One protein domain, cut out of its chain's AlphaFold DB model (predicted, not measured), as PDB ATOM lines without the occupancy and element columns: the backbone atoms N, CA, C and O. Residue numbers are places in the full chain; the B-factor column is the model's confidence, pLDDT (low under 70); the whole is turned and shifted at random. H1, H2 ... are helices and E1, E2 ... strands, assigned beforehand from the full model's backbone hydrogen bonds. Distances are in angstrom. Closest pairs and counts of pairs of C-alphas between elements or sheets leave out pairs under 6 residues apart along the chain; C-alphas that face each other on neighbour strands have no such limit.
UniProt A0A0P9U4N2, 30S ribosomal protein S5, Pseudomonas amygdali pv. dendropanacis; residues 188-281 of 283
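AT A GLANCE: This is residues 188 to 281 of the 283 residues of the protein "30S ribosomal protein S5" of Pseudomonas amygdali pv. dendropanacis (UniProt A0A0P9U4N2). A small head of four helices sits at one end of a long, twisted ribbon of three antiparallel strands, and the ribbon makes most of the length. In the head, H3 and H4 form a helical hairpin side by side, H2 packs on H3 at a steep tilt, and the short H1 lies over the end of the ribbon nearest the head. The printed part has 94 residues, with four named helices and then three named strands in the order H1 H2 H3 H4 E1 E2 E3; the class is mixed, helices and strands. The sheet runs E1 E2 E3 and is a meander, each strand the antiparallel neighbour of the one before. The whole is loose, with a radius of gyration of the C-alphas of 16.3 A, and spans 50 by 25 by 21 A.

HOW THE PARTS SIT: H1, residues 188 to 192, is close to but not clearly touching H3, residues 211 to 222, with the C-alphas of Trp 190 and Arg 220 closest at 6.8 A. H1 is on the sheet at a height of 9.2 A, only just over E2, residues 252 to 263, on which 3 of its 5 C-alphas fall. H2, residues 201 to 207, touches H3 at a steep tilt of 48 degrees, opposite ways; their closest C-alphas, of Leu 204 and Val 214, are 6.1 A apart. H2 is not on the sheet. H3 and H4, residues 225 to 235, touch at a shallow tilt of 10 degrees, opposite ways, with the C-alphas of Phe 219 and Phe 228 closest at 5.6 A. H3 only grazes the sheet with residues 212 to 213, and H4 only grazes it with residues 229 to 235. In all four helices every O i to N i+4 pair is within hydrogen-bond range. E1, residues 236 to 246, forms a hairpin with E2, with N 237 and O 262 2.8 A apart. E2 forms a hairpin with E3, residues 269 to 280, with N 270 and O 261 2.7 A apart. E2 bends by 52 degrees at residue 260, and E3 by 74 degrees at residue 272.

IN THESE COORDINATES: H1 begins at C-alpha 188 (18.881, -51.913, 42.003) and is 6.6 A long; H2 is 10.0 A, H3 16.4 A and H4 15.5 A. E1 is 31.5 A long, from C-alpha 236 (8.062, -46.270, 45.397). E2 is 33.2 A and E3 29.7 A, ending at C-alpha 280 (6.691, -59.387, 13.213).

THE WHOLE: The farthest C-alphas, of Ala 222 and Phe 251, are 50.4 A apart. The printed part has no cut and no long link. The mean pLDDT of the printed part is 83.8; 15 residues are under 70, among them 255 to 259 and 272 to 276.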
ATOM      1  N   ILE A 188      18.896 -52.308  43.421       87.06
ATOM      2  CA  ILE A 188      18.881 -51.913  42.003       87.06
ATOM      3  C   ILE A 188      18.448 -50.450  41.871       87.06
ATOM      4  O   ILE A 188      19.107 -49.680  41.176       87.06
ATOM      5  N   LEU A 189      17.390 -50.057  42.586       90.62
ATOM      6  CA  LEU A 189      16.919 -48.674  42.651       90.62
ATOM      7  C   LEU A 189      18.003 -47.742  43.203       90.62
ATOM      8  O   LEU A 189      18.230 -46.690  42.624       90.62
ATOM      9  N   TRP A 190      18.747 -48.157  44.232       93.31
ATOM     10  CA  TRP A 190      19.903 -47.421  44.762       93.31
ATOM     11  C   TRP A 190      20.872 -46.989  43.656       93.31
ATOM     12  O   TRP A 190      21.252 -45.824  43.579       93.31
ATOM     13  N   ARG A 191      21.225 -47.910  42.751       90.25
ATOM     14  CA  ARG A 191      22.127 -47.619  41.624       90.25
ATOM     15  C   ARG A 191      21.478 -46.759  40.542       90.25
ATOM     16  O   ARG A 191      22.174 -46.039  39.837       90.25
ATOM     17  N   ALA A 192      20.150 -46.774  40.414       90.19
ATOM     18  CA  ALA A 192      19.453 -45.863  39.505       90.19
ATOM     19  C   ALA A 192      19.652 -44.385  39.891       90.19
ATOM     20  O   ALA A 192      19.532 -43.514  39.027       90.19
ATOM     21  N   PHE A 193      19.994 -44.109  41.156       92.81
ATOM     22  CA  PHE A 193      20.310 -42.770  41.649       92.81
ATOM     23  C   PHE A 193      21.778 -42.354  41.479       92.81
ATOM     24  O   PHE A 193      22.089 -41.191  41.723       92.81
ATOM     25  N   ASP A 194      22.669 -43.225  40.986       90.25
ATOM     26  CA  ASP A 194      24.088 -42.880  40.767       90.25
ATOM     27  C   ASP A 194      24.258 -41.680  39.820       90.25
ATOM     28  O   ASP A 194      25.146 -40.856  40.002       90.25
ATOM     29  N   ARG A 195      23.353 -41.521  38.846       88.75
ATOM     30  CA  ARG A 195      23.340 -40.393  37.894       88.75
ATOM     31  C   ARG A 195      22.997 -39.031  38.511       88.75
ATOM     32  O   ARG A 195      23.042 -38.022  37.812       88.75
ATOM     33  N   PHE A 196      22.593 -39.007  39.778       91.69
ATOM     34  CA  PHE A 196      22.301 -37.786  40.524       91.69
ATOM     35  C   PHE A 196      23.301 -37.551  41.661       91.69
ATOM     36  O   PHE A 196      23.125 -36.604  42.416       91.69
ATOM     37  N   PHE A 197      24.323 -38.403  41.798       90.62
ATOM     38  CA  PHE A 197      25.244 -38.365  42.932       90.62
ATOM     39  C   PHE A 197      26.006 -37.035  43.018       90.62
ATOM     40  O   PHE A 197      26.052 -36.441  44.088       90.62
ATOM     41  N   ASP A 198      26.491 -36.517  41.889       92.25
ATOM     42  CA  ASP A 198      27.283 -35.277  41.834       92.25
ATOM     43  C   ASP A 198      26.434 -34.003  41.645       92.25
ATOM     44  O   ASP A 198      26.974 -32.940  41.359       92.25
ATOM     45  N   LYS A 199      25.099 -34.098  41.735       91.81
ATOM     46  CA  LYS A 199      24.211 -32.948  41.519       91.81
ATOM     47  C   LYS A 199      24.007 -32.135  42.786       91.81
ATOM     48  O   LYS A 199      23.664 -32.685  43.834       91.81
ATOM     49  N   GLU A 200      24.081 -30.818  42.644       90.81
ATOM     50  CA  GLU A 200      23.764 -29.890  43.723       90.81
ATOM     51  C   GLU A 200      22.260 -29.911  44.060       90.81
ATOM     52  O   GLU A 200      21.427 -30.225  43.198       90.81
ATOM     53  N   PRO A 201      21.849 -29.528  45.287       87.75
ATOM     54  CA  PRO A 201      20.448 -29.581  45.701       87.75
ATOM     55  C   PRO A 201      19.487 -28.887  44.728       87.75
ATOM     56  O   PRO A 201      18.441 -29.441  44.396       87.75
ATOM     57  N   HIS A 202      19.848 -27.706  44.218       88.50
ATOM     58  CA  HIS A 202      19.016 -26.958  43.269       88.50
ATOM     59  C   HIS A 202      18.841 -27.693  41.923       88.50
ATOM     60  O   HIS A 202      17.759 -27.662  41.332       88.50
ATOM     61  N   GLU A 203      19.866 -28.414  41.454       90.06
ATOM     62  CA  GLU A 203      19.787 -29.232  40.242       90.06
ATOM     63  C   GLU A 203      18.903 -30.464  40.438       90.06
ATOM     64  O   GLU A 203      18.186 -30.865  39.513       90.06
ATOM     65  N   LEU A 204      18.930 -31.062  41.636       88.56
ATOM     66  CA  LEU A 204      18.047 -32.172  41.990       88.56
ATOM     67  C   LEU A 204      16.584 -31.742  41.908       88.56
ATOM     68  O   LEU A 204      15.809 -32.429  41.253       88.56
ATOM     69  N   PHE A 205      16.221 -30.593  42.484       86.62
ATOM     70  CA  PHE A 205      14.849 -30.070  42.414       86.62
ATOM     71  C   PHE A 205      14.410 -29.728  40.985       86.62
ATOM     72  O   PHE A 205      13.245 -29.914  40.640       86.62
ATOM     73  N   LYS A 206      15.332 -29.273  40.127       86.88
ATOM     74  CA  LYS A 206      15.040 -29.022  38.706       86.88
ATOM     75  C   LYS A 206      14.828 -30.319  37.916       86.88
ATOM     76  O   LYS A 206      14.016 -30.358  36.996       86.88
ATOM     77  N   THR A 207      15.578 -31.369  38.253       85.62
ATOM     78  CA  THR A 207      15.581 -32.640  37.511       85.62
ATOM     79  C   THR A 207      14.485 -33.596  37.985       85.62
ATOM     80  O   THR A 207      13.856 -34.281  37.178       85.62
ATOM     81  N   LEU A 208      14.261 -33.667  39.297       88.00
ATOM     82  CA  LEU A 208      13.317 -34.558  39.956       88.00
ATOM     83  C   LEU A 208      12.130 -33.730  40.447       88.00
ATOM     84  O   LEU A 208      12.213 -33.046  41.462       88.00
ATOM     85  N   LYS A 209      11.010 -33.817  39.724       80.88
ATOM     86  CA  LYS A 209       9.791 -33.044  40.022       80.88
ATOM     87  C   LYS A 209       9.188 -33.369  41.391       80.88
ATOM     88  O   LYS A 209       8.556 -32.514  42.002       80.88
ATOM     89  N   ASN A 210       9.392 -34.593  41.874       89.81
ATOM     90  CA  ASN A 210       8.796 -35.072  43.112       89.81
ATOM     91  C   ASN A 210       9.803 -35.117  44.270       89.81
ATOM     92  O   ASN A 210      10.907 -35.655  44.138       89.81
ATOM     93  N   LYS A 211       9.373 -34.617  45.435       92.56
ATOM     94  CA  LYS A 211      10.158 -34.568  46.677       92.56
ATOM     95  C   LYS A 211      10.641 -35.947  47.140       92.56
ATOM     96  O   LYS A 211      11.744 -36.031  47.670       92.56
ATOM     97  N   VAL A 212       9.878 -37.016  46.893       94.12
ATOM     98  CA  VAL A 212      10.267 -38.394  47.245       94.12
ATOM     99  C   VAL A 212      11.554 -38.791  46.518       94.12
ATOM    100  O   VAL A 212      12.502 -39.270  47.136       94.12
ATOM    101  N   PHE A 213      11.641 -38.539  45.208       94.31
ATOM    102  CA  PHE A 213      12.860 -38.840  44.459       94.31
ATOM    103  C   PHE A 213      14.024 -37.937  44.874       94.31
ATOM    104  O   PHE A 213      15.151 -38.419  44.962       94.31
ATOM    105  N   VAL A 214      13.778 -36.660  45.182       94.25
ATOM    106  CA  VAL A 214      14.827 -35.780  45.726       94.25
ATOM    107  C   VAL A 214      15.374 -36.345  47.040       94.25
ATOM    108  O   VAL A 214      16.587 -36.391  47.228       94.25
ATOM    109  N   GLN A 215      14.504 -36.820  47.931       95.75
ATOM    110  CA  GLN A 215      14.916 -37.403  49.205       95.75
ATOM    111  C   GLN A 215      15.731 -38.692  49.015       95.75
ATOM    112  O   GLN A 215      16.769 -38.862  49.651       95.75
ATOM    113  N   LEU A 216      15.330 -39.561  48.084       96.19
ATOM    114  CA  LEU A 216      16.106 -40.749  47.714       96.19
ATOM    115  C   LEU A 216      17.490 -40.390  47.147       96.19
ATOM    116  O   LEU A 216      18.477 -41.048  47.480       96.19
ATOM    117  N   ALA A 217      17.596 -39.323  46.350       95.50
ATOM    118  CA  ALA A 217      18.886 -38.826  45.871       95.50
ATOM    119  C   ALA A 217      19.777 -38.343  47.029       95.50
ATOM    120  O   ALA A 217      20.954 -38.698  47.079       95.50
ATOM    121  N   LYS A 218      19.208 -37.626  48.007       95.31
ATOM    122  CA  LYS A 218      19.936 -37.183  49.208       95.31
ATOM    123  C   LYS A 218      20.449 -38.357  50.041       95.31
ATOM    124  O   LYS A 218      21.620 -38.369  50.409       95.31
ATOM    125  N   PHE A 219      19.623 -39.379  50.282       96.75
ATOM    126  CA  PHE A 219      20.077 -40.594  50.971       96.75
ATOM    127  C   PHE A 219      21.215 -41.288  50.215       96.75
ATOM    128  O   PHE A 219      22.185 -41.743  50.824       96.75
ATOM    129  N   ARG A 220      21.134 -41.322  48.878       95.19
ATOM    130  CA  ARG A 220      22.189 -41.873  48.021       95.19
ATOM    131  C   ARG A 220      23.505 -41.101  48.146       95.19
ATOM    132  O   ARG A 220      24.556 -41.746  48.185       95.19
ATOM    133  N   GLN A 221      23.451 -39.770  48.200       94.38
ATOM    134  CA  GLN A 221      24.610 -38.887  48.392       94.38
ATOM    135  C   GLN A 221      25.230 -39.049  49.785       94.38
ATOM    136  O   GLN A 221      26.446 -39.157  49.907       94.38
ATOM    137  N   ALA A 222      24.395 -39.160  50.822       94.94
ATOM    138  CA  ALA A 222      24.827 -39.331  52.209       94.94
ATOM    139  C   ALA A 222      25.309 -40.756  52.554       94.94
ATOM    140  O   ALA A 222      25.833 -40.980  53.643       94.94
ATOM    141  N   GLY A 223      25.118 -41.737  51.663       94.69
ATOM    142  CA  GLY A 223      25.468 -43.136  51.929       94.69
ATOM    143  C   GLY A 223      24.529 -43.843  52.917       94.69
ATOM    144  O   GLY A 223      24.900 -44.870  53.472       94.69
ATOM    145  N   GLN A 224      23.318 -43.316  53.119       96.06
ATOM    146  CA  GLN A 224      22.309 -43.861  54.036       96.06
ATOM    147  C   GLN A 224      21.471 -44.931  53.323       96.06
ATOM    148  O   GLN A 224      20.354 -44.685  52.858       96.06
ATOM    149  N   PHE A 225      22.045 -46.120  53.162       96.25
ATOM    150  CA  PHE A 225      21.473 -47.205  52.368       96.25
ATOM    151  C   PHE A 225      20.184 -47.785  52.952       96.25
ATOM    152  O   PHE A 225      19.233 -48.028  52.205       96.25
ATOM    153  N   TRP A 226      20.126 -48.017  54.261       95.25
ATOM    154  CA  TRP A 226      18.943 -48.603  54.883       95.25
ATOM    155  C   TRP A 226      17.761 -47.631  54.881       95.25
ATOM    156  O   TRP A 226      16.678 -48.003  54.431       95.25
ATOM    157  N   ALA A 227      17.995 -46.367  55.255       95.75
ATOM    158  CA  ALA A 227      16.977 -45.315  55.202       95.75
ATOM    159  C   ALA A 227      16.435 -45.122  53.774       95.75
ATOM    160  O   ALA A 227      15.229 -44.983  53.573       95.75
ATOM    161  N   PHE A 228      17.310 -45.201  52.763       97.00
ATOM    162  CA  PHE A 228      16.887 -45.234  51.364       97.00
ATOM    163  C   PHE A 228      15.950 -46.409  51.074       97.00
ATOM    164  O   PHE A 228      14.942 -46.229  50.396       97.00
ATOM    165  N   CYS A 229      16.282 -47.616  51.544       95.19
ATOM    166  CA  CYS A 229      15.471 -48.805  51.294       95.19
ATOM    167  C   CYS A 229      14.098 -48.709  51.964       95.19
ATOM    168  O   CYS A 229      13.101 -48.991  51.304       95.19
ATOM    169  N   GLU A 230      14.036 -48.294  53.231       94.19
ATOM    170  CA  GLU A 230      12.775 -48.093  53.960       94.19
ATOM    171  C   GLU A 230      11.887 -47.074  53.241       94.19
ATOM    172  O   GLU A 230      10.764 -47.403  52.853       94.19
ATOM    173  N   TYR A 231      12.436 -45.895  52.941       96.12
ATOM    174  CA  TYR A 231      11.707 -44.830  52.259       96.12
ATOM    175  C   TYR A 231      11.245 -45.243  50.852       96.12
ATOM    176  O   TYR A 231      10.122 -44.964  50.435       96.12
ATOM    177  N   ALA A 232      12.080 -45.969  50.105       94.94
ATOM    178  CA  ALA A 232      11.699 -46.482  48.794       94.94
ATOM    179  C   ALA A 232      10.595 -47.551  48.873       94.94
ATOM    180  O   ALA A 232       9.695 -47.537  48.042       94.94
ATOM    181  N   ASN A 233      10.624 -48.462  49.849       93.62
ATOM    182  CA  ASN A 233       9.561 -49.464  50.009       93.62
ATOM    183  C   ASN A 233       8.206 -48.831  50.347       93.62
ATOM    184  O   ASN A 233       7.155 -49.333  49.932       93.62
ATOM    185  N   GLU A 234       8.233 -47.736  51.104       95.12
ATOM    186  CA  GLU A 234       7.042 -46.993  51.489       95.12
ATOM    187  C   GLU A 234       6.439 -46.242  50.300       95.12
ATOM    188  O   GLU A 234       5.259 -46.430  50.007       95.12
ATOM    189  N   PHE A 235       7.242 -45.482  49.549       95.25
ATOM    190  CA  PHE A 235       6.720 -44.525  48.564       95.25
ATOM    191  C   PHE A 235       6.887 -44.927  47.098       95.25
ATOM    192  O   PHE A 235       6.275 -44.308  46.231       95.25
ATOM    193  N   VAL A 236       7.711 -45.925  46.782       93.12
ATOM    194  CA  VAL A 236       8.062 -46.270  45.397       93.12
ATOM    195  C   VAL A 236       7.578 -47.674  45.046       93.12
ATOM    196  O   VAL A 236       7.647 -48.607  45.841       93.12
ATOM    197  N   GLN A 237       7.101 -47.833  43.815       90.38
ATOM    198  CA  GLN A 237       6.735 -49.114  43.220       90.38
ATOM    199  C   GLN A 237       7.448 -49.317  41.882       90.38
ATOM    200  O   GLN A 237       7.691 -48.368  41.131       90.38
ATOM    201  N   SER A 238       7.799 -50.563  41.570       85.56
ATOM    202  CA  SER A 238       8.303 -50.926  40.245       85.56
ATOM    203  C   SER A 238       7.164 -50.904  39.234       85.56
ATOM    204  O   SER A 238       6.112 -51.490  39.487       85.56
ATOM    205  N   VAL A 239       7.387 -50.283  38.080       84.19
ATOM    206  CA  VAL A 239       6.425 -50.261  36.976       84.19
ATOM    207  C   VAL A 239       7.066 -50.786  35.699       84.19
ATOM    208  O   VAL A 239       8.194 -50.422  35.349       84.19
ATOM    209  N   ILE A 240       6.315 -51.632  34.997       77.50
ATOM    210  CA  ILE A 240       6.616 -52.066  33.636       77.50
ATOM    211  C   ILE A 240       5.585 -51.391  32.744       77.50
ATOM    212  O   ILE A 240       4.389 -51.626  32.890       77.50
ATOM    213  N   VAL A 241       6.043 -50.509  31.863       69.50
ATOM    214  CA  VAL A 241       5.187 -49.844  30.882       69.50
ATOM    215  C   VAL A 241       5.550 -50.386  29.516       69.50
ATOM    216  O   VAL A 241       6.653 -50.152  29.026       69.50
ATOM    217  N   GLU A 242       4.627 -51.104  28.903       71.12
ATOM    218  CA  GLU A 242       4.781 -51.613  27.547       71.12
ATOM    219  C   GLU A 242       4.050 -50.695  26.575       71.12
ATOM    220  O   GLU A 242       2.954 -50.218  26.863       71.12
ATOM    221  N   HIS A 243       4.678 -50.406  25.444       71.50
ATOM    222  CA  HIS A 243       4.083 -49.607  24.387       71.50
ATOM    223  C   HIS A 243       4.440 -50.218  23.039       71.50
ATOM    224  O   HIS A 243       5.621 -50.305  22.704       71.50
ATOM    225  N   ASP A 244       3.431 -50.579  22.259       75.69
ATOM    226  CA  ASP A 244       3.608 -51.042  20.887       75.69
ATOM    227  C   ASP A 244       3.444 -49.840  19.945       75.69
ATOM    228  O   ASP A 244       2.448 -49.123  20.000       75.69
ATOM    229  N   GLU A 245       4.450 -49.561  19.116       76.56
ATOM    230  CA  GLU A 245       4.356 -48.587  18.018       76.56
ATOM    231  C   GLU A 245       4.412 -49.311  16.679       76.56
ATOM    232  O   GLU A 245       5.188 -50.249  16.520       76.56
ATOM    233  N   ILE A 246       3.631 -48.865  15.698       77.25
ATOM    234  CA  ILE A 246       3.750 -49.364  14.325       77.25
ATOM    235  C   ILE A 246       5.088 -48.873  13.764       77.25
ATOM    236  O   ILE A 246       5.383 -47.675  13.803       77.25
ATOM    237  N   ALA A 247       5.917 -49.799  13.279       74.38
ATOM    238  CA  ALA A 247       7.166 -49.453  12.617       74.38
ATOM    239  C   ALA A 247       6.877 -48.645  11.345       74.38
ATOM    240  O   ALA A 247       5.826 -48.787  10.728       74.38
ATOM    241  N   TRP A 248       7.836 -47.833  10.903       73.75
ATOM    242  CA  TRP A 248       7.662 -46.979   9.720       73.75
ATOM    243  C   TRP A 248       7.326 -47.768   8.439       73.75
ATOM    244  O   TRP A 248       6.695 -47.236   7.533       73.75
ATOM    245  N   SER A 249       7.702 -49.052   8.390       77.50
ATOM    246  CA  SER A 249       7.367 -49.989   7.313       77.50
ATOM    247  C   SER A 249       5.899 -50.439   7.305       77.50
ATOM    248  O   SER A 249       5.436 -50.934   6.287       77.50
ATOM    249  N   GLY A 250       5.168 -50.313   8.417       74.75
ATOM    250  CA  GLY A 250       3.776 -50.757   8.559       74.75
ATOM    251  C   GLY A 250       3.572 -52.270   8.729       74.75
ATOM    252  O   GLY A 250       2.463 -52.692   9.044       74.75
ATOM    253  N   PHE A 251       4.615 -53.091   8.565       66.44
ATOM    254  CA  PHE A 251       4.530 -54.563   8.615       66.44
ATOM    255  C   PHE A 251       4.926 -55.172   9.970       66.44
ATOM    256  O   PHE A 251       4.751 -56.372  10.199       66.44
ATOM    257  N   GLU A 252       5.466 -54.356  10.874       72.56
ATOM    258  CA  GLU A 252       6.013 -54.777  12.164       72.56
ATOM    259  C   GLU A 252       5.589 -53.806  13.267       72.56
ATOM    260  O   GLU A 252       5.355 -52.620  13.023       72.56
ATOM    261  N   TYR A 253       5.548 -54.305  14.501       74.06
ATOM    262  CA  TYR A 253       5.403 -53.476  15.692       74.06
ATOM    263  C   TYR A 253       6.741 -53.374  16.418       74.06
ATOM    264  O   TYR A 253       7.448 -54.362  16.601       74.06
ATOM    265  N   ILE A 254       7.079 -52.181  16.887       72.31
ATOM    266  CA  ILE A 254       8.152 -51.954  17.844       72.31
ATOM    267  C   ILE A 254       7.531 -52.052  19.235       72.31
ATOM    268  O   ILE A 254       6.858 -51.121  19.681       72.31
ATOM    269  N   ARG A 255       7.790 -53.155  19.945       69.31
ATOM    270  CA  ARG A 255       7.462 -53.257  21.370       69.31
ATOM    271  C   ARG A 255       8.537 -52.541  22.166       69.31
ATOM    272  O   ARG A 255       9.693 -52.972  22.198       69.31
ATOM    273  N   LYS A 256       8.152 -51.450  22.821       65.94
ATOM    274  CA  LYS A 256       8.975 -50.698  23.769       65.94
ATOM    275  C   LYS A 256       8.580 -51.107  25.180       65.94
ATOM    276  O   LYS A 256       7.527 -50.705  25.671       65.94
ATOM    277  N   VAL A 257       9.433 -51.869  25.856       61.62
ATOM    278  CA  VAL A 257       9.275 -52.173  27.281       61.62
ATOM    279  C   VAL A 257      10.092 -51.158  28.073       61.62
ATOM    280  O   VAL A 257      11.319 -51.090  27.992       61.62
ATOM    281  N   LYS A 258       9.396 -50.327  28.844       64.06
ATOM    282  CA  LYS A 258       9.994 -49.364  29.764       64.06
ATOM    283  C   LYS A 258       9.932 -49.943  31.166       64.06
ATOM    284  O   LYS A 258       8.859 -50.072  31.749       64.06
ATOM    285  N   TRP A 259      11.099 -50.241  31.718       67.62
ATOM    286  CA  TRP A 259      11.247 -50.538  33.137       67.62
ATOM    287  C   TRP A 259      11.589 -49.256  33.894       67.62
ATOM    288  O   TRP A 259      12.504 -48.511  33.508       67.62
ATOM    289  N   GLY A 260      10.861 -48.995  34.976       81.31
ATOM    290  CA  GLY A 260      11.094 -47.830  35.815       81.31
ATOM    291  C   GLY A 260      10.484 -47.952  37.200       81.31
ATOM    292  O   GLY A 260       9.960 -48.991  37.602       81.31
ATOM    293  N   TYR A 261      10.570 -46.853  37.929       87.81
ATOM    294  CA  TYR A 261      10.028 -46.726  39.271       87.81
ATOM    295  C   TYR A 261       9.028 -45.589  39.284       87.81
ATOM    296  O   TYR A 261       9.309 -44.527  38.735       87.81
ATOM    297  N   ARG A 262       7.872 -45.801  39.895       89.81
ATOM    298  CA  ARG A 262       6.820 -44.800  40.033       89.81
ATOM    299  C   ARG A 262       6.592 -44.527  41.509       89.81
ATOM    300  O   ARG A 262       6.712 -45.440  42.324       89.81
ATOM    301  N   ILE A 263       6.273 -43.289  41.843       91.25
ATOM    302  CA  ILE A 263       5.822 -42.956  43.192       91.25
ATOM    303  C   ILE A 263       4.376 -43.426  43.342       91.25
ATOM    304  O   ILE A 263       3.564 -43.264  42.434       91.25
ATOM    305  N   LYS A 264       4.061 -44.087  44.455       91.44
ATOM    306  CA  LYS A 264       2.700 -44.565  44.713       91.44
ATOM    307  C   LYS A 264       1.726 -43.388  44.629       91.44
ATOM    308  O   LYS A 264       2.043 -42.289  45.074       91.44
ATOM    309  N   ASP A 265       0.592 -43.630  43.980       89.31
ATOM    310  CA  ASP A 265      -0.492 -42.657  43.809       89.31
ATOM    311  C   ASP A 265      -0.134 -41.387  43.010       89.31
ATOM    312  O   ASP A 265      -0.872 -40.404  43.041       89.31
ATOM    313  N   THR A 266       0.966 -41.395  42.242       87.19
ATOM    314  CA  THR A 266       1.307 -40.307  41.309       87.19
ATOM    315  C   THR A 266       1.774 -40.822  39.944       87.19
ATOM    316  O   THR A 266       2.140 -41.986  39.782       87.19
ATOM    317  N   ASP A 267       1.816 -39.933  38.947       84.00
ATOM    318  CA  ASP A 267       2.384 -40.222  37.620       84.00
ATOM    319  C   ASP A 267       3.901 -39.977  37.536       84.00
ATOM    320  O   ASP A 267       4.529 -40.189  36.489       84.00
ATOM    321  N   ASP A 268       4.533 -39.562  38.637       84.69
ATOM    322  CA  ASP A 268       5.962 -39.274  38.661       84.69
ATOM    323  C   ASP A 268       6.776 -40.566  38.544       84.69
ATOM    324  O   ASP A 268       6.786 -41.423  39.432       84.69
ATOM    325  N   CYS A 269       7.507 -40.686  37.434       85.50
ATOM    326  CA  CYS A 269       8.271 -41.882  37.100       85.50
ATOM    327  C   CYS A 269       9.770 -41.593  36.941       85.50
ATOM    328  O   CYS A 269      10.190 -40.724  36.173       85.50
ATOM    329  N   LEU A 270      10.591 -42.418  37.582       85.19
ATOM    330  CA  LEU A 270      12.028 -42.504  37.389       85.19
ATOM    331  C   LEU A 270      12.355 -43.597  36.361       85.19
ATOM    332  O   LEU A 270      12.226 -44.793  36.620       85.19
ATOM    333  N   ARG A 271      12.811 -43.185  35.175       75.12
ATOM    334  CA  ARG A 271      13.155 -44.098  34.066       75.12
ATOM    335  C   ARG A 271      14.506 -44.779  34.307       75.12
ATOM    336  O   ARG A 271      15.451 -44.087  34.697       75.12
ATOM    337  N   THR A 272      14.645 -46.083  34.036       67.81
ATOM    338  CA  THR A 272      15.936 -46.789  34.204       67.81
ATOM    339  C   THR A 272      16.511 -47.430  32.950       67.81
ATOM    340  O   THR A 272      17.697 -47.234  32.696       67.81
ATOM    341  N   LYS A 273      15.716 -48.154  32.154       59.50
ATOM    342  CA  LYS A 273      16.162 -48.772  30.894       59.50
ATOM    343  C   LYS A 273      15.041 -48.769  29.854       59.50
ATOM    344  O   LYS A 273      13.866 -48.826  30.213       59.50
ATOM    345  N   PHE A 274      15.440 -48.701  28.588       55.88
ATOM    346  CA  PHE A 274      14.589 -48.896  27.419       55.88
ATOM    347  C   PHE A 274      15.012 -50.204  26.756       55.88
ATOM    348  O   PHE A 274      16.167 -50.305  26.349       55.88
ATOM    349  N   ASP A 275      14.099 -51.167  26.652       55.97
ATOM    350  CA  ASP A 275      14.264 -52.323  25.770       55.97
ATOM    351  C   ASP A 275      13.277 -52.183  24.607       55.97
ATOM    352  O   ASP A 275      12.072 -52.014  24.808       55.97
ATOM    353  N   CYS A 276      13.808 -52.210  23.386       59.62
ATOM    354  CA  CYS A 276      13.035 -52.156  22.151       59.62
ATOM    355  C   CYS A 276      13.251 -53.465  21.393       59.62
ATOM    356  O   CYS A 276      14.391 -53.880  21.195       59.62
ATOM    357  N   SER A 277      12.169 -54.092  20.945       70.44
ATOM    358  CA  SER A 277      12.224 -55.283  20.091       70.44
ATOM    359  C   SER A 277      11.240 -55.147  18.937       70.44
ATOM    360  O   SER A 277      10.169 -54.558  19.106       70.44
ATOM    361  N   LEU A 278      11.614 -55.668  17.768       70.81
ATOM    362  CA  LEU A 278      10.708 -55.799  16.632       70.81
ATOM    363  C   LEU A 278       9.854 -57.049  16.825       70.81
ATOM    364  O   LEU A 278      10.361 -58.121  17.152       70.81
ATOM    365  N   LYS A 279       8.550 -56.895  16.630       68.00
ATOM    366  CA  LYS A 279       7.562 -57.961  16.646       68.00
ATOM    367  C   LYS A 279       6.945 -58.026  15.253       68.00
ATOM    368  O   LYS A 279       6.193 -57.135  14.855       68.00
ATOM    369  N   THR A 280       7.289 -59.068  14.511       60.50
ATOM    370  CA  THR A 280       6.691 -59.387  13.213       60.50
ATOM    371  C   THR A 280       5.322 -60.048  13.412       60.50
ATOM    372  O   THR A 280       5.078 -60.715  14.417       60.50
ATOM    373  N   ILE A 281       4.400 -59.843  12.466       61.22
ATOM    374  CA  ILE A 281       3.024 -60.387  12.515       61.22
ATOM    375  C   ILE A 281       2.978 -61.885  12.142       61.22
ATOM    376  O   ILE A 281       1.949 -62.535  12.319       61.22
TER     377      ILE A 281